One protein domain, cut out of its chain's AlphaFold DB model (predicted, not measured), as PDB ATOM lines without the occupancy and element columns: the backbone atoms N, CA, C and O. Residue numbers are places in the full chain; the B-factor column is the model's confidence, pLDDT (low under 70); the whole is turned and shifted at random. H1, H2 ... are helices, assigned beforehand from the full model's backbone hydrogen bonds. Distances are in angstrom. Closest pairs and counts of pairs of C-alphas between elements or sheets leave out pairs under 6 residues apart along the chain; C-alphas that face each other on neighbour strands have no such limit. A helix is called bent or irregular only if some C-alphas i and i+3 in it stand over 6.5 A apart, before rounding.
ATOM      1  N   PHE A   4     186.189 231.632 163.792       61.09
ATOM      2  CA  PHE A   4     185.990 232.822 164.633       61.09
ATOM      3  C   PHE A   4     186.535 232.648 166.056       61.09
ATOM      4  O   PHE A   4     187.046 233.590 166.647       61.09
ATOM      5  N   GLN A   5     186.472 231.428 166.590       74.88
ATOM      6  CA  GLN A   5     186.847 231.151 167.973       74.88
ATOM      7  C   GLN A   5     188.326 231.476 168.282       74.88
ATOM      8  O   GLN A   5     188.561 232.192 169.251       74.88
ATOM      9  N   PRO A   6     189.315 231.107 167.437       86.31
ATOM     10  CA  PRO A   6     190.707 231.508 167.660       86.31
ATOM     11  C   PRO A   6     190.941 233.023 167.597       86.31
ATOM     12  O   PRO A   6     191.828 233.535 168.272       86.31
ATOM     13  N   PHE A   7     190.169 233.744 166.777       89.25
ATOM     14  CA  PHE A   7     190.271 235.200 166.677       89.25
ATOM     15  C   PHE A   7     189.708 235.883 167.926       89.25
ATOM     16  O   PHE A   7     190.383 236.731 168.504       89.25
ATOM     17  N   ALA A   8     188.505 235.494 168.354       87.81
ATOM     18  CA  ALA A   8     187.857 236.048 169.540       87.81
ATOM     19  C   ALA A   8     188.691 235.792 170.806       87.81
ATOM     20  O   ALA A   8     189.006 236.729 171.530       87.81
ATOM     21  N   GLU A   9     189.164 234.556 171.001       91.38
ATOM     22  CA  GLU A   9     190.036 234.207 172.130       91.38
ATOM     23  C   GLU A   9     191.343 235.023 172.121       91.38
ATOM     24  O   GLU A   9     191.790 235.505 173.164       91.38
ATOM     25  N   ALA A  10     191.948 235.230 170.944       92.88
ATOM     26  CA  ALA A  10     193.150 236.052 170.816       92.88
ATOM     27  C   ALA A  10     192.884 237.536 171.127       92.88
ATOM     28  O   ALA A  10     193.741 238.182 171.733       92.88
ATOM     29  N   MET A  11     191.726 238.074 170.728       91.31
ATOM     30  CA  MET A  11     191.305 239.449 171.024       91.31
ATOM     31  C   MET A  11     191.108 239.661 172.528       91.31
ATOM     32  O   MET A  11     191.785 240.521 173.098       91.31
ATOM     33  N   ASP A  12     190.288 238.826 173.170       91.25
ATOM     34  CA  ASP A  12     189.998 238.908 174.607       91.25
ATOM     35  C   ASP A  12     191.285 238.811 175.430       91.25
ATOM     36  O   ASP A  12     191.562 239.615 176.329       91.25
ATOM     37  N   GLU A  13     192.144 237.849 175.087       93.38
ATOM     38  CA  GLU A  13     193.399 237.681 175.795       93.38
ATOM     39  C   GLU A  13     194.378 238.831 175.523       93.38
ATOM     40  O   GLU A  13     195.084 239.271 176.435       93.38
ATOM     41  N   ALA A  14     194.427 239.366 174.300       93.19
ATOM     42  CA  ALA A  14     195.248 240.534 174.008       93.19
ATOM     43  C   ALA A  14     194.805 241.757 174.827       93.19
ATOM     44  O   ALA A  14     195.661 242.469 175.366       93.19
ATOM     45  N   GLN A  15     193.495 241.977 174.971       91.00
ATOM     46  CA  GLN A  15     192.931 243.048 175.795       91.00
ATOM     47  C   GLN A  15     193.263 242.846 177.275       91.00
ATOM     48  O   GLN A  15     193.762 243.774 177.917       91.00
ATOM     49  N   PHE A  16     193.108 241.629 177.803       91.50
ATOM     50  CA  PHE A  16     193.464 241.300 179.185       91.50
ATOM     51  C   PHE A  16     194.960 241.511 179.479       91.50
ATOM     52  O   PHE A  16     195.332 242.147 180.471       91.50
ATOM     53  N   LEU A  17     195.843 241.025 178.600       92.25
ATOM     54  CA  LEU A  17     197.292 241.203 178.734       92.25
ATOM     55  C   LEU A  17     197.698 242.676 178.604       92.25
ATOM     56  O   LEU A  17     198.602 243.126 179.311       92.25
ATOM     57  N   ASN A  18     197.021 243.447 177.751       89.69
ATOM     58  CA  ASN A  18     197.225 244.890 177.676       89.69
ATOM     59  C   ASN A  18     196.746 245.595 178.957       89.69
ATOM     60  O   ASN A  18     197.451 246.465 179.465       89.69
ATOM     61  N   GLY A  19     195.626 245.154 179.536       89.38
ATOM     62  CA  GLY A  19     195.128 245.569 180.850       89.38
ATOM     63  C   GLY A  19     196.175 245.414 181.957       89.38
ATOM     64  O   GLY A  19     196.443 246.350 182.710       89.38
ATOM     65  N   LYS A  20     196.870 244.267 182.001       89.31
ATOM     66  CA  LYS A  20     197.950 244.021 182.975       89.31
ATOM     67  C   LYS A  20     199.086 245.043 182.906       89.31
ATOM     68  O   LYS A  20     199.715 245.296 183.933       89.31
ATOM     69  N   ARG A  21     199.361 245.639 181.737       91.12
ATOM     70  CA  ARG A  21     200.409 246.667 181.602       91.12
ATOM     71  C   ARG A  21     200.084 247.928 182.389       91.12
ATOM     72  O   ARG A  21     201.011 248.548 182.892       91.12
ATOM     73  N   PHE A  22     198.806 248.288 182.522       87.69
ATOM     74  CA  PHE A  22     198.396 249.456 183.307       87.69
ATOM     75  C   PHE A  22     198.686 249.279 184.803       87.69
ATOM     76  O   PHE A  22     198.969 250.257 185.489       87.69
ATOM     77  N   ASN A  23     198.714 248.034 185.285       88.00
ATOM     78  CA  ASN A  23     199.044 247.700 186.673       88.00
ATOM     79  C   ASN A  23     200.553 247.495 186.912       88.00
ATOM     80  O   ASN A  23     200.952 247.150 188.023       88.00
ATOM     81  N   GLN A  24     201.404 247.654 185.891       88.81
ATOM     82  CA  GLN A  24     202.843 247.390 185.975       88.81
ATOM     83  C   GLN A  24     203.672 248.619 185.566       88.81
ATOM     84  O   GLN A  24     203.318 249.321 184.620       88.81
ATOM     85  N   PRO A  25     204.834 248.867 186.202       92.38
ATOM     86  CA  PRO A  25     205.739 249.926 185.769       92.38
ATOM     87  C   PRO A  25     206.194 249.754 184.313       92.38
ATOM     88  O   PRO A  25     206.510 248.648 183.869       92.38
ATOM     89  N   MET A  26     206.318 250.867 183.585       90.88
ATOM     90  CA  MET A  26     206.654 250.882 182.153       90.88
ATOM     91  C   MET A  26     207.936 250.122 181.793       90.88
ATOM     92  O   MET A  26     208.007 249.460 180.760       90.88
ATOM     93  N   TRP A  27     208.965 250.215 182.635       93.38
ATOM     94  CA  TRP A  27     210.240 249.537 182.408       93.38
ATOM     95  C   TRP A  27     210.111 248.009 182.508       93.38
ATOM     96  O   TRP A  27     210.790 247.293 181.774       93.38
ATOM     97  N   TYR A  28     209.213 247.507 183.362       90.62
ATOM     98  CA  TYR A  28     209.075 246.081 183.649       90.62
ATOM     99  C   TYR A  28     208.495 245.326 182.455       90.62
ATOM    100  O   TYR A  28     209.086 244.359 181.970       90.62
ATOM    101  N   TRP A  29     207.369 245.799 181.915       89.56
ATOM    102  CA  TRP A  29     206.776 245.153 180.748       89.56
ATOM    103  C   TRP A  29     207.611 245.382 179.482       89.56
ATOM    104  O   TRP A  29     207.703 244.483 178.650       89.56
ATOM    105  N   LYS A  30     208.302 246.526 179.341       90.81
ATOM    106  CA  LYS A  30     209.233 246.750 178.217       90.81
ATOM    107  C   LYS A  30     210.398 245.764 178.240       90.81
ATOM    108  O   LYS A  30     210.753 245.237 177.190       90.81
ATOM    109  N   LEU A  31     210.948 245.477 179.421       92.56
ATOM    110  CA  LEU A  31     211.999 244.475 179.583       92.56
ATOM    111  C   LEU A  31     211.493 243.074 179.214       92.56
ATOM    112  O   LEU A  31     212.140 242.376 178.439       92.56
ATOM    113  N   ARG A  32     210.305 242.682 179.695       90.12
ATOM    114  CA  ARG A  32     209.679 241.391 179.337       90.12
ATOM    115  C   ARG A  32     209.385 241.281 177.841       90.12
ATOM    116  O   ARG A  32     209.545 240.203 177.273       90.12
ATOM    117  N   ARG A  33     209.012 242.392 177.197       91.12
ATOM    118  CA  ARG A  33     208.821 242.472 175.745       91.12
ATOM    119  C   ARG A  33     210.134 242.299 174.997       91.12
ATOM    120  O   ARG A  33     210.168 241.558 174.023       91.12
ATOM    121  N   TRP A  34     211.202 242.953 175.455       92.75
ATOM    122  CA  TRP A  34     212.530 242.832 174.854       92.75
ATOM    123  C   TRP A  34     213.082 241.406 174.973       92.75
ATOM    124  O   TRP A  34     213.554 240.847 173.990       92.75
ATOM    125  N   LEU A  35     212.923 240.785 176.144       92.06
ATOM    126  CA  LEU A  35     213.279 239.383 176.383       92.06
ATOM    127  C   LEU A  35     212.325 238.387 175.699       92.06
ATOM    128  O   LEU A  35     212.640 237.204 175.618       92.06
ATOM    129  N   ASN A  36     211.170 238.848 175.208       91.38
ATOM    130  CA  ASN A  36     210.124 238.037 174.586       91.38
ATOM    131  C   ASN A  36     209.686 236.842 175.459       91.38
ATOM    132  O   ASN A  36     209.622 235.702 174.995       91.38
ATOM    133  N   VAL A  37     209.382 237.103 176.736       90.62
ATOM    134  CA  VAL A  37     208.993 236.079 177.725       90.62
ATOM    135  C   VAL A  37     207.674 236.402 178.428       90.62
ATOM    136  O   VAL A  37     207.311 237.561 178.635       90.62
ATOM    137  N   GLY A  38     206.970 235.349 178.855       90.19
ATOM    138  CA  GLY A  38     205.736 235.453 179.637       90.19
ATOM    139  C   GLY A  38     204.592 236.140 178.883       90.19
ATOM    140  O   GLY A  38     204.356 235.852 177.712       90.19
ATOM    141  N   ASP A  39     203.905 237.060 179.570       89.06
ATOM    142  CA  ASP A  39     202.722 237.776 179.065       89.06
ATOM    143  C   ASP A  39     202.997 238.511 177.738       89.06
ATOM    144  O   ASP A  39     202.157 238.520 176.845       89.06
ATOM    145  N   GLU A  40     204.188 239.095 177.568       90.81
ATOM    146  CA  GLU A  40     204.519 239.868 176.364       90.81
ATOM    147  C   GLU A  40     204.747 238.981 175.133       90.81
ATOM    148  O   GLU A  40     204.409 239.382 174.019       90.81
ATOM    149  N   LYS A  41     205.266 237.759 175.327       92.00
ATOM    150  CA  LYS A  41     205.370 236.765 174.250       92.00
ATOM    151  C   LYS A  41     203.979 236.338 173.788       92.00
ATOM    152  O   LYS A  41     203.706 236.347 172.591       92.00
ATOM    153  N   LYS A  42     203.099 236.027 174.743       92.81
ATOM    154  CA  LYS A  42     201.723 235.608 174.460       92.81
ATOM    155  C   LYS A  42     200.936 236.710 173.751       92.81
ATOM    156  O   LYS A  42     200.292 236.466 172.740       92.81
ATOM    157  N   LEU A  43     201.089 237.956 174.199       92.94
ATOM    158  CA  LEU A  43     200.479 239.107 173.541       92.94
ATOM    159  C   LEU A  43     200.984 239.293 172.103       92.94
ATOM    160  O   LEU A  43     200.201 239.620 171.217       92.94
ATOM    161  N   LYS A  44     202.273 239.052 171.839       93.25
ATOM    162  CA  LYS A  44     202.815 239.075 170.472       93.25
ATOM    163  C   LYS A  44     202.194 237.986 169.587       93.25
ATOM    164  O   LYS A  44     201.913 238.253 168.421       93.25
ATOM    165  N   GLU A  45     201.989 236.785 170.122       94.25
ATOM    166  CA  GLU A  45     201.335 235.675 169.417       94.25
ATOM    167  C   GLU A  45     199.860 235.987 169.127       94.25
ATOM    168  O   GLU A  45     199.430 235.869 167.981       94.25
ATOM    169  N   ASN A  46     199.117 236.509 170.103       93.31
ATOM    170  CA  ASN A  46     197.718 236.899 169.916       93.31
ATOM    171  C   ASN A  46     197.569 238.020 168.880       93.31
ATOM    172  O   ASN A  46     196.763 237.916 167.958       93.31
ATOM    173  N   VAL A  47     198.420 239.051 168.943       92.62
ATOM    174  CA  VAL A  47     198.455 240.122 167.929       92.62
ATOM    175  C   VAL A  47     198.768 239.570 166.537       92.62
ATOM    176  O   VAL A  47     198.257 240.087 165.544       92.62
ATOM    177  N   ARG A  48     199.586 238.519 166.431       93.75
ATOM    178  CA  ARG A  48     199.852 237.861 165.150       93.75
ATOM    179  C   ARG A  48     198.597 237.182 164.598       93.75
ATOM    180  O   ARG A  48     198.287 237.419 163.437       93.75
ATOM    181  N   VAL A  49     197.869 236.419 165.414       93.44
ATOM    182  CA  VAL A  49     196.609 235.762 165.010       93.44
ATOM    183  C   VAL A  49     195.577 236.794 164.544       93.44
ATOM    184  O   VAL A  49     194.995 236.650 163.470       93.44
ATOM    185  N   ILE A  50     195.413 237.878 165.307       92.06
ATOM    186  CA  ILE A  50     194.519 238.997 164.968       92.06
ATOM    187  C   ILE A  50     194.911 239.611 163.619       92.06
ATOM    188  O   ILE A  50     194.066 239.797 162.744       92.06
ATOM    189  N   ASN A  51     196.202 239.902 163.431       91.56
ATOM    190  CA  ASN A  51     196.704 240.491 162.194       91.56
ATOM    191  C   ASN A  51     196.517 239.565 160.991       91.56
ATOM    192  O   ASN A  51     196.084 240.039 159.948       91.56
ATOM    193  N   GLU A  52     196.839 238.276 161.111       91.94
ATOM    194  CA  GLU A  52     196.681 237.306 160.019       91.94
ATOM    195  C   GLU A  52     195.212 237.203 159.586       91.94
ATOM    196  O   GLU A  52     194.921 237.251 158.391       91.94
ATOM    197  N   HIS A  53     194.282 237.158 160.545       90.19
ATOM    198  CA  HIS A  53     192.852 237.099 160.250       90.19
ATOM    199  C   HIS A  53     192.344 238.369 159.553       90.19
ATOM    200  O   HIS A  53     191.712 238.295 158.499       90.19
ATOM    201  N   LEU A  54     192.656 239.547 160.104       89.44
ATOM    202  CA  LEU A  54     192.180 240.819 159.554       89.44
ATOM    203  C   LEU A  54     192.805 241.147 158.203       89.44
ATOM    204  O   LEU A  54     192.119 241.658 157.324       89.44
ATOM    205  N   MET A  55     194.089 240.844 158.015       88.38
ATOM    206  CA  MET A  55     194.739 241.039 156.720       88.38
ATOM    207  C   MET A  55     194.131 240.137 155.643       88.38
ATOM    208  O   MET A  55     194.018 240.586 154.507       88.38
ATOM    209  N   GLY A  56     193.688 238.921 155.991       88.94
ATOM    210  CA  GLY A  56     192.912 238.066 155.087       88.94
ATOM    211  C   GLY A  56     191.597 238.722 154.660       88.94
ATOM    212  O   GLY A  56     191.353 238.892 153.472       88.94
ATOM    213  N   ILE A  57     190.805 239.207 155.623       86.88
ATOM    214  CA  ILE A  57     189.534 239.904 155.342       86.88
ATOM    215  C   ILE A  57     189.753 241.146 154.465       86.88
ATOM    216  O   ILE A  57     188.977 241.416 153.551       86.88
ATOM    217  N   ILE A  58     190.811 241.914 154.735       86.75
ATOM    218  CA  ILE A  58     191.143 243.115 153.961       86.75
ATOM    219  C   ILE A  58     191.575 242.747 152.543       86.75
ATOM    220  O   ILE A  58     191.166 243.427 151.604       86.75
ATOM    221  N   ALA A  59     192.363 241.684 152.364       87.62
ATOM    222  CA  ALA A  59     192.734 241.195 151.040       87.62
ATOM    223  C   ALA A  59     191.488 240.799 150.231       87.62
ATOM    224  O   ALA A  59     191.317 241.286 149.113       87.62
ATOM    225  N   ASP A  60     190.568 240.045 150.838       86.38
ATOM    226  CA  ASP A  60     189.300 239.651 150.214       86.38
ATOM    227  C   ASP A  60     188.416 240.869 149.887       86.38
ATOM    228  O   ASP A  60     187.695 240.887 148.887       86.38
ATOM    229  N   ALA A  61     188.430 241.908 150.729       84.00
ATOM    230  CA  ALA A  61     187.711 243.157 150.475       84.00
ATOM    231  C   ALA A  61     188.317 243.946 149.300       84.00
ATOM    232  O   ALA A  61     187.583 244.446 148.447       84.00
ATOM    233  N   ILE A  62     189.651 244.019 149.217       83.25
ATOM    234  CA  ILE A  62     190.366 244.658 148.104       83.25
ATOM    235  C   ILE A  62     190.098 243.909 146.792       83.25
ATOM    236  O   ILE A  62     189.825 244.546 145.776       83.25
ATOM    237  N   GLU A  63     190.131 242.576 146.802       85.44
ATOM    238  CA  GLU A  63     189.873 241.757 145.614       85.44
ATOM    239  C   GLU A  63     188.426 241.901 145.125       85.44
ATOM    240  O   GLU A  63     188.197 242.205 143.951       85.44
ATOM    241  N   ARG A  64     187.440 241.801 146.029       82.69
ATOM    242  CA  ARG A  64     186.023 242.051 145.697       82.69
ATOM    243  C   ARG A  64     185.808 243.444 145.115       82.69
ATOM    244  O   ARG A  64     185.015 243.615 144.191       82.69
ATOM    245  N   ARG A  65     186.507 244.451 145.642       79.88
ATOM    246  CA  ARG A  65     186.458 245.814 145.105       79.88
ATOM    247  C   ARG A  65     187.051 245.886 143.704       79.88
ATOM    248  O   ARG A  65     186.419 246.468 142.831       79.88
ATOM    249  N   ARG A  66     188.229 245.300 143.482       81.56
ATOM    250  CA  ARG A  66     188.886 245.295 142.171       81.56
ATOM    251  C   ARG A  66     187.979 244.684 141.103       81.56
ATOM    252  O   ARG A  66     187.751 245.322 140.081       81.56
ATOM    253  N   HIS A  67     187.394 243.521 141.382       82.44
ATOM    254  CA  HIS A  67     186.429 242.898 140.479       82.44
ATOM    255  C   HIS A  67     185.233 243.803 140.183       82.44
ATOM    256  O   HIS A  67     184.794 243.889 139.041       82.44
ATOM    257  N   ARG A  68     184.734 244.534 141.184       77.94
ATOM    258  CA  ARG A  68     183.622 245.473 140.998       77.94
ATOM    259  C   ARG A  68     183.974 246.623 140.054       77.94
ATOM    260  O   ARG A  68     183.147 246.991 139.228       77.94
ATOM    261  N   VAL A  69     185.173 247.192 140.189       78.69
ATOM    262  CA  VAL A  69     185.656 248.260 139.298       78.69
ATOM    263  C   VAL A  69     185.787 247.726 137.873       78.69
ATOM    264  O   VAL A  69     185.250 248.334 136.954       78.69
ATOM    265  N   GLU A  70     186.390 246.548 137.701       82.88
ATOM    266  CA  GLU A  70     186.523 245.886 136.395       82.88
ATOM    267  C   GLU A  70     185.150 245.593 135.751       82.88
ATOM    268  O   GLU A  70     184.967 245.790 134.549       82.88
ATOM    269  N   GLU A  71     184.146 245.171 136.529       81.62
ATOM    270  CA  GLU A  71     182.784 244.943 136.024       81.62
ATOM    271  C   GLU A  71     182.055 246.236 135.635       81.62
ATOM    272  O   GLU A  71     181.348 246.248 134.622       81.62
ATOM    273  N   MET A  72     182.248 247.321 136.396       78.75
ATOM    274  CA  MET A  72     181.715 248.643 136.047       78.75
ATOM    275  C   MET A  72     182.353 249.183 134.763       78.75
ATOM    276  O   MET A  72     181.634 249.675 133.893       78.75
ATOM    277  N   GLU A  73     183.673 249.052 134.609       80.31
ATOM    278  CA  GLU A  73     184.388 249.433 133.383       80.31
ATOM    279  C   GLU A  73     183.949 248.590 132.176       80.31
ATOM    280  O   GLU A  73     183.840 249.101 131.062       80.31
ATOM    281  N   ALA A  74     183.613 247.316 132.397       82.69
ATOM    282  CA  ALA A  74     183.058 246.426 131.380       82.69
ATOM    283  C   ALA A  74     181.565 246.679 131.066       82.69
ATOM    284  O   ALA A  74     180.973 245.932 130.281       82.69
ATOM    285  N   GLY A  75     180.938 247.696 131.673       76.38
ATOM    286  CA  GLY A  75     179.539 248.069 131.440       76.38
ATOM    287  C   GLY A  75     178.517 247.059 131.972       76.38
ATOM    288  O   GLY A  75     177.353 247.087 131.563       76.38
ATOM    289  N   ARG A  76     178.931 246.145 132.856       75.25
ATOM    290  CA  ARG A  76     178.034 245.178 133.498       75.25
ATOM    291  C   ARG A  76     177.453 245.791 134.775       75.25
ATOM    292  O   ARG A  76     178.142 246.553 135.454       75.25
ATOM    293  N   PRO A  77     176.195 245.477 135.133       62.16
ATOM    294  CA  PRO A  77     175.640 245.916 136.403       62.16
ATOM    295  C   PRO A  77     176.416 245.244 137.536       62.16
ATOM    296  O   PRO A  77     176.230 244.059 137.809       62.16
ATOM    297  N   ALA A  78     177.302 246.004 138.177       61.66
ATOM    298  CA  ALA A  78     178.019 245.546 139.352       61.66
ATOM    299  C   ALA A  78     177.006 245.187 140.445       61.66
ATOM    300  O   ALA A  78     176.168 246.012 140.824       61.66
ATOM    301  N   ALA A  79     177.070 243.957 140.955       62.44
ATOM    302  CA  ALA A  79     176.214 243.540 142.055       62.44
ATOM    303  C   ALA A  79     176.399 244.492 143.254       62.44
ATOM    304  O   ALA A  79     177.526 244.831 143.639       62.44
ATOM    305  N   MET A  80     175.292 244.924 143.870       56.66
ATOM    306  CA  MET A  80     175.313 245.582 145.180       56.66
ATOM    307  C   MET A  80     175.754 244.560 146.236       56.66
ATOM    308  O   MET A  80     174.939 243.959 146.921       56.66
ATOM    309  N   THR A  81     177.055 244.307 146.338       61.03
ATOM    310  CA  THR A  81     177.617 243.541 147.454       61.03
ATOM    311  C   THR A  81     177.630 244.401 148.709       61.03
ATOM    312  O   THR A  81     178.091 245.547 148.645       61.03
ATOM    313  N   ASP A  82     177.179 243.816 149.822       62.62
ATOM    314  CA  ASP A  82     177.249 244.379 151.170       62.62
ATOM    315  C   ASP A  82     178.623 244.999 151.440       62.62
ATOM    316  O   ASP A  82     179.669 244.370 151.243       62.62
ATOM    317  N   LYS A  83     178.620 246.266 151.861       70.25
ATOM    318  CA  LYS A  83     179.843 246.981 152.218       70.25
ATOM    319  C   LYS A  83     180.214 246.631 153.653       70.25
ATOM    320  O   LYS A  83     179.513 247.015 154.586       70.25
ATOM    321  N   ASP A  84     181.322 245.924 153.829       78.88
ATOM    322  CA  ASP A  84     181.939 245.766 155.145       78.88
ATOM    323  C   ASP A  84     182.724 247.028 155.542       78.88
ATOM    324  O   ASP A  84     182.985 247.911 154.721       78.88
ATOM    325  N   ILE A  85     183.102 247.128 156.822       79.81
ATOM    326  CA  ILE A  85     183.874 248.268 157.347       79.81
ATOM    327  C   ILE A  85     185.159 248.470 156.533       79.81
ATOM    328  O   ILE A  85     185.509 249.606 156.221       79.81
ATOM    329  N   ALA A  86     185.830 247.383 156.137       81.19
ATOM    330  CA  ALA A  86     187.025 247.458 155.303       81.19
ATOM    331  C   ALA A  86     186.722 248.134 153.955       81.19
ATOM    332  O   ALA A  86     187.422 249.066 153.578       81.19
ATOM    333  N   SER A  87     185.645 247.743 153.275       80.56
ATOM    334  CA  SER A  87     185.186 248.332 152.012       80.56
ATOM    335  C   SER A  87     184.815 249.807 152.173       80.56
ATOM    336  O   SER A  87     185.191 250.624 151.343       80.56
ATOM    337  N   ILE A  88     184.130 250.172 153.263       83.38
ATOM    338  CA  ILE A  88     183.764 251.568 153.551       83.38
ATOM    339  C   ILE A  88     185.016 252.435 153.724       83.38
ATOM    340  O   ILE A  88     185.109 253.518 153.144       83.38
ATOM    341  N   VAL A  89     185.994 251.964 154.502       83.88
ATOM    342  CA  VAL A  89     187.263 252.677 154.698       83.88
ATOM    343  C   VAL A  89     188.030 252.781 153.378       83.88
ATOM    344  O   VAL A  89     188.498 253.861 153.029       83.88
ATOM    345  N   LEU A  90     188.102 251.692 152.609       81.12
ATOM    346  CA  LEU A  90     188.760 251.638 151.301       81.12
ATOM    347  C   LEU A  90     188.163 252.629 150.286       81.12
ATOM    348  O   LEU A  90     188.920 253.298 149.576       81.12
ATOM    349  N   ASP A  91     186.835 252.737 150.232       80.25
ATOM    350  CA  ASP A  91     186.122 253.707 149.392       80.25
ATOM    351  C   ASP A  91     186.412 255.150 149.853       80.25
ATOM    352  O   ASP A  91     186.661 256.040 149.040       80.25
ATOM    353  N   THR A  92     186.441 255.383 151.171       82.00
ATOM    354  CA  THR A  92     186.684 256.711 151.768       82.00
ATOM    355  C   THR A  92     188.110 257.216 151.511       82.00
ATOM    356  O   THR A  92     188.319 258.396 151.215       82.00
ATOM    357  N   MET A  93     189.110 256.333 151.591       79.69
ATOM    358  CA  MET A  93     190.511 256.686 151.316       79.69
ATOM    359  C   MET A  93     190.722 257.087 149.848       79.69
ATOM    360  O   MET A  93     191.423 258.054 149.567       79.69
ATOM    361  N   GLU A  94     190.057 256.409 148.910       74.06
ATOM    362  CA  GLU A  94     190.124 256.772 147.489       74.06
ATOM    363  C   GLU A  94     189.410 258.096 147.201       74.06
ATOM    364  O   GLU A  94     189.965 258.952 146.516       74.06
ATOM    365  N   ALA A  95     188.222 258.310 147.780       77.62
ATOM    366  CA  ALA A  95     187.486 259.566 147.626       77.62
ATOM    367  C   ALA A  95     188.278 260.785 148.138       77.62
ATOM    368  O   ALA A  95     188.087 261.901 147.656       77.62
ATOM    369  N   SER A  96     189.183 260.574 149.098       77.44
ATOM    370  CA  SER A  96     190.087 261.601 149.626       77.44
ATOM    371  C   SER A  96     191.427 261.704 148.880       77.44
ATOM    372  O   SER A  96     192.259 262.536 149.237       77.44
ATOM    373  N   GLY A  97     191.644 260.893 147.836       73.88
ATOM    374  CA  GLY A  97     192.872 260.879 147.039       73.88
ATOM    375  C   GLY A  97     194.092 260.308 147.769       73.88
ATOM    376  O   GLY A  97     195.221 260.510 147.320       73.88
ATOM    377  N   GLN A  98     193.895 259.620 148.898       74.50
ATOM    378  CA  GLN A  98     194.980 258.996 149.650       74.50
ATOM    379  C   GLN A  98     195.287 257.595 149.108       74.50
ATOM    380  O   GLN A  98     194.365 256.837 148.789       74.50
ATOM    381  N   PRO A  99     196.573 257.200 149.024       74.50
ATOM    382  CA  PRO A  99     196.918 255.833 148.674       74.50
ATOM    383  C   PRO A  99     196.357 254.884 149.735       74.50
ATOM    384  O   PRO A  99     196.579 255.060 150.932       74.50
ATOM    385  N   VAL A 100     195.638 253.858 149.285       74.75
ATOM    386  CA  VAL A 100     195.081 252.828 150.161       74.75
ATOM    387  C   VAL A 100     196.215 252.132 150.914       74.75
ATOM    388  O   VAL A 100     197.029 251.429 150.314       74.75
ATOM    389  N   ASN A 101     196.248 252.297 152.237       82.88
ATOM    390  CA  ASN A 101     197.176 251.594 153.112       82.88
ATOM    391  C   ASN A 101     196.445 250.464 153.859       82.88
ATOM    392  O   ASN A 101     195.684 250.745 154.789       82.88
ATOM    393  N   PRO A 102     196.701 249.180 153.535       81.19
ATOM    394  CA  PRO A 102     196.063 248.049 154.215       81.19
ATOM    395  C   PRO A 102     196.272 248.048 155.737       81.19
ATOM    396  O   PRO A 102     195.413 247.589 156.486       81.19
ATOM    397  N   VAL A 103     197.396 248.598 156.212       85.25
ATOM    398  CA  VAL A 103     197.703 248.712 157.645       85.25
ATOM    399  C   VAL A 103     196.752 249.683 158.340       85.25
ATOM    400  O   VAL A 103     196.362 249.447 159.482       85.25
ATOM    401  N   GLU A 104     196.366 250.763 157.668       85.94
ATOM    402  CA  GLU A 104     195.445 251.758 158.212       85.94
ATOM    403  C   GLU A 104     194.017 251.220 158.260       85.94
ATOM    404  O   GLU A 104     193.380 251.286 159.310       85.94
ATOM    405  N   VAL A 105     193.571 250.563 157.183       87.00
ATOM    406  CA  VAL A 105     192.283 249.850 157.144       87.00
ATOM    407  C   VAL A 105     192.200 248.839 158.287       87.00
ATOM    408  O   VAL A 105     191.211 248.796 159.017       87.00
ATOM    409  N   ARG A 106     193.274 248.073 158.505       88.44
ATOM    410  CA  ARG A 106     193.379 247.135 159.626       88.44
ATOM    411  C   ARG A 106     193.294 247.839 160.974       88.44
ATOM    412  O   ARG A 106     192.578 247.368 161.848       88.44
ATOM    413  N   ASN A 107     194.025 248.934 161.171       89.81
ATOM    414  CA  ASN A 107     194.006 249.662 162.441       89.81
ATOM    415  C   ASN A 107     192.608 250.205 162.757       89.81
ATOM    416  O   ASN A 107     192.166 250.094 163.898       89.81
ATOM    417  N   ILE A 108     191.905 250.733 161.750       89.88
ATOM    418  CA  ILE A 108     190.522 251.195 161.889       89.88
ATOM    419  C   ILE A 108     189.610 250.015 162.223       89.88
ATOM    420  O   ILE A 108     188.858 250.097 163.187       89.88
ATOM    421  N   ALA A 109     189.730 248.890 161.511       89.44
ATOM    422  CA  ALA A 109     188.938 247.693 161.789       89.44
ATOM    423  C   ALA A 109     189.142 247.175 163.226       89.44
ATOM    424  O   ALA A 109     188.164 246.934 163.930       89.44
ATOM    425  N   VAL A 110     190.392 247.066 163.697       89.69
ATOM    426  CA  VAL A 110     190.702 246.685 165.089       89.69
ATOM    427  C   VAL A 110     190.073 247.671 166.074       89.69
ATOM    428  O   VAL A 110     189.440 247.248 167.039       89.69
ATOM    429  N   ALA A 111     190.230 248.976 165.837       89.94
ATOM    430  CA  ALA A 111     189.691 250.007 166.715       89.94
ATOM    431  C   ALA A 111     188.158 249.952 166.787       89.94
ATOM    432  O   ALA A 111     187.601 250.038 167.879       89.94
ATOM    433  N   SER A 112     187.481 249.748 165.654       89.25
ATOM    434  CA  SER A 112     186.027 249.583 165.597       89.25
ATOM    435  C   SER A 112     185.553 248.352 166.368       89.25
ATOM    436  O   SER A 112     184.572 248.447 167.102       89.25
ATOM    437  N   ILE A 113     186.253 247.217 166.247       89.69
ATOM    438  CA  ILE A 113     185.910 245.986 166.976       89.69
ATOM    439  C   ILE A 113     186.067 246.196 168.483       89.69
ATOM    440  O   ILE A 113     185.123 245.947 169.224       89.69
ATOM    441  N   ILE A 114     187.219 246.701 168.936       88.62
ATOM    442  CA  ILE A 114     187.480 246.933 170.368       88.62
ATOM    443  C   ILE A 114     186.468 247.922 170.951       88.62
ATOM    444  O   ILE A 114     185.935 247.693 172.032       88.62
ATOM    445  N   ALA A 115     186.184 249.013 170.233       89.62
ATOM    446  CA  ALA A 115     185.227 250.012 170.691       89.62
ATOM    447  C   ALA A 115     183.813 249.433 170.814       89.62
ATOM    448  O   ALA A 115     183.133 249.705 171.800       89.62
ATOM    449  N   GLY A 116     183.372 248.646 169.830       88.00
ATOM    450  CA  GLY A 116     182.010 248.119 169.779       88.00
ATOM    451  C   GLY A 116     181.772 246.880 170.640       88.00
ATOM    452  O   GLY A 116     180.631 246.661 171.036       88.00
ATOM    453  N   HIS A 117     182.804 246.087 170.938       87.31
ATOM    454  CA  HIS A 117     182.656 244.807 171.630       87.31
ATOM    455  C   HIS A 117     182.295 244.988 173.108       87.31
ATOM    456  O   HIS A 117     181.154 244.738 173.496       87.31
ATOM    457  N   ASP A 118     183.236 245.481 173.916       85.12
ATOM    458  CA  ASP A 118     183.069 245.516 175.373       85.12
ATOM    459  C   ASP A 118     182.016 246.548 175.791       85.12
ATOM    460  O   ASP A 118     181.144 246.265 176.609       85.12
ATOM    461  N   SER A 119     182.029 247.736 175.172       90.81
ATOM    462  CA  SER A 119     181.132 248.829 175.567       90.81
ATOM    463  C   SER A 119     179.655 248.525 175.288       90.81
ATOM    464  O   SER A 119     178.786 248.836 176.108       90.81
ATOM    465  N   THR A 120     179.359 247.887 174.152       93.50
ATOM    466  CA  THR A 120     177.988 247.493 173.804       93.50
ATOM    467  C   THR A 120     177.541 246.305 174.640       93.50
ATOM    468  O   THR A 120     176.399 246.297 175.097       93.50
ATOM    469  N   ALA A 121     178.425 245.326 174.868       91.12
ATOM    470  CA  ALA A 121     178.122 244.168 175.703       91.12
ATOM    471  C   ALA A 121     177.768 244.591 177.136       91.12
ATOM    472  O   ALA A 121     176.731 244.174 177.655       91.12
ATOM    473  N   ASP A 122     178.554 245.493 177.729       92.75
ATOM    474  CA  ASP A 122     178.274 246.060 179.050       92.75
ATOM    475  C   ASP A 122     176.946 246.828 179.062       92.75
ATOM    476  O   ASP A 122     176.114 246.626 179.949       92.75
ATOM    477  N   CYS A 123     176.707 247.678 178.057       95.56
ATOM    478  CA  CYS A 123     175.457 248.431 177.926       95.56
ATOM    479  C   CYS A 123     174.235 247.503 177.855       95.56
ATOM    480  O   CYS A 123     173.252 247.716 178.565       95.56
ATOM    481  N   MET A 124     174.305 246.447 177.041       95.25
ATOM    482  CA  MET A 124     173.238 245.456 176.925       95.25
ATOM    483  C   MET A 124     173.036 244.678 178.227       95.25
ATOM    484  O   MET A 124     171.893 244.460 178.620       95.25
ATOM    485  N   GLY A 125     174.117 244.308 178.922       95.31
ATOM    486  CA  GLY A 125     174.038 243.659 180.229       95.31
ATOM    487  C   GLY A 125     173.287 244.517 181.250       95.31
ATOM    488  O   GLY A 125     172.349 244.044 181.894       95.31
ATOM    489  N   TRP A 126     173.632 245.804 181.332       96.00
ATOM    490  CA  TRP A 126     172.928 246.761 182.187       96.00
ATOM    491  C   TRP A 126     171.485 246.991 181.755       96.00
ATOM    492  O   TRP A 126     170.602 247.051 182.607       96.00
ATOM    493  N   LEU A 127     171.220 247.082 180.453       94.81
ATOM    494  CA  LEU A 127     169.867 247.229 179.927       94.81
ATOM    495  C   LEU A 127     168.988 246.043 180.333       94.81
ATOM    496  O   LEU A 127     167.905 246.250 180.875       94.81
ATOM    497  N   SER A 128     169.452 244.810 180.116       94.06
ATOM    498  CA  SER A 128     168.717 243.604 180.506       94.06
ATOM    499  C   SER A 128     168.483 243.542 182.015       94.06
ATOM    500  O   SER A 128     167.381 243.208 182.448       94.06
ATOM    501  N   HIS A 129     169.483 243.914 182.815       94.06
ATOM    502  CA  HIS A 129     169.336 243.992 184.265       94.06
ATOM    503  C   HIS A 129     168.267 245.018 184.674       94.06
ATOM    504  O   HIS A 129     167.331 244.674 185.394       94.06
ATOM    505  N   LEU A 130     168.328 246.242 184.145       93.81
ATOM    506  CA  LEU A 130     167.361 247.301 184.447       93.81
ATOM    507  C   LEU A 130     165.936 246.947 184.000       93.81
ATOM    508  O   LEU A 130     164.978 247.248 184.715       93.81
ATOM    509  N   LEU A 131     165.783 246.289 182.846       93.56
ATOM    510  CA  LEU A 131     164.483 245.801 182.378       93.56
ATOM    511  C   LEU A 131     163.913 244.746 183.333       93.56
ATOM    512  O   LEU A 131     162.741 244.837 183.689       93.56
ATOM    513  N   SER A 132     164.748 243.823 183.827       91.56
ATOM    514  CA  SER A 132     164.314 242.791 184.779       91.56
ATOM    515  C   SER A 132     163.828 243.356 186.122       91.56
ATOM    516  O   SER A 132     162.949 242.776 186.757       91.56
ATOM    517  N   GLU A 133     164.350 244.510 186.544       92.50
ATOM    518  CA  GLU A 133     163.943 245.181 187.785       92.50
ATOM    519  C   GLU A 133     162.753 246.136 187.602       92.50
ATOM    520  O   GLU A 133     162.130 246.554 188.582       92.50
ATOM    521  N   THR A 134     162.388 246.479 186.360       89.56
ATOM    522  CA  THR A 134     161.292 247.414 186.066       89.56
ATOM    523  C   THR A 134     160.251 246.834 185.096       89.56
ATOM    524  O   THR A 134     160.103 247.332 183.975       89.56
ATOM    525  N   PRO A 135     159.398 245.884 185.550       80.69
ATOM    526  CA  PRO A 135     158.405 245.211 184.698       80.69
ATOM    527  C   PRO A 135     157.476 246.170 183.940       80.69
ATOM    528  O   PRO A 135     157.043 245.894 182.830       80.69
ATOM    529  N   ARG A 136     157.201 247.351 184.514       83.44
ATOM    530  CA  ARG A 136     156.376 248.403 183.895       83.44
ATOM    531  C   ARG A 136     156.961 248.958 182.586       83.44
ATOM    532  O   ARG A 136     156.205 249.479 181.770       83.44
ATOM    533  N   VAL A 137     158.285 248.954 182.434       82.94
ATOM    534  CA  VAL A 137     158.976 249.460 181.236       82.94
ATOM    535  C   VAL A 137     159.187 248.334 180.225       82.94
ATOM    536  O   VAL A 137     159.101 248.591 179.034       82.94
ATOM    537  N   GLU A 138     159.363 247.097 180.694       78.94
ATOM    538  CA  GLU A 138     159.468 245.897 179.852       78.94
ATOM    539  C   GLU A 138     158.207 245.641 179.005       78.94
ATOM    540  O   GLU A 138     158.305 245.162 177.881       78.94
ATOM    541  N   THR A 139     157.014 245.977 179.513       77.19
ATOM    542  CA  THR A 139     155.743 245.726 178.799       77.19
ATOM    543  C   THR A 139     155.353 246.800 177.769       77.19
ATOM    544  O   THR A 139     154.234 246.751 177.253       77.19
ATOM    545  N   LYS A 140     156.206 247.798 177.508       65.25
ATOM    546  CA  LYS A 140     155.948 248.877 176.537       65.25
ATOM    547  C   LYS A 140     156.644 248.626 175.210       65.25
ATOM    548  O   LYS A 140     155.998 248.927 174.183       65.25
TER     549      LYS A 140
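AT A GLANCE: This is residues 4 to 140 of the 140 residues of an uncharacterized protein of Phytophthora rubi (UniProt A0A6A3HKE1). A long helix, H3, is the spine; H1 and H2 pack on its first part, H4 and H5a on its middle, and H5 runs on nearly straight as an arm ending in H6. The printed part has 137 residues with six named helices, H1 to H6 in order, class all helix; it is loose, radius of gyration of the C-alphas 20.6 A, spanning 58 by 57 by 28 A.

IN THESE COORDINATES: H3, residues 39 to 73, runs 50.6 A from C-alpha 39 at (202.722, 237.776, 179.065) to C-alpha 73 at (184.388, 249.433, 133.383). H1 is residues 4 to 22, H2 26 to 35, H4 85 to 95, H6 135 to 138. H5, 102 to 133, assigned as one helix by its hydrogen bonds, is bent, C-alphas 115 and 118 being 6.8 A apart; its arms are H5a, 102 to 115, and H5b, 118 to 133.

HOW THE PARTS SIT: The hub H3 touches H1 with residues 39 to 53 alone, closest C-alphas Asn 46 and Ala 10, 4.7 A, at a steep tilt of 50 degrees, opposite ways. It touches H2 at Glu 40 and Arg 33, closest C-alphas 5.1 A; H4 at Ala 61 and Ser 87, 6.0 A; H5a at Leu 54 and Arg 106, 6.4 A. H5b and H6 only just touch, only at the corner, with 3 pairs of C-alphas within 8 A. Every O i to N i+4 pair is within hydrogen-bond range in H2, H3, H4, H5a and H5b, and 13 of 15 in H1; H6 is too short for one.

THE WHOLE: The C-alphas farthest apart, Pro 25 and Gly 75, are 60.3 A apart. The printed part has no cut; the link H3 to H4 is long. Residues 4, 77 to 82 and 140 have pLDDT under 70.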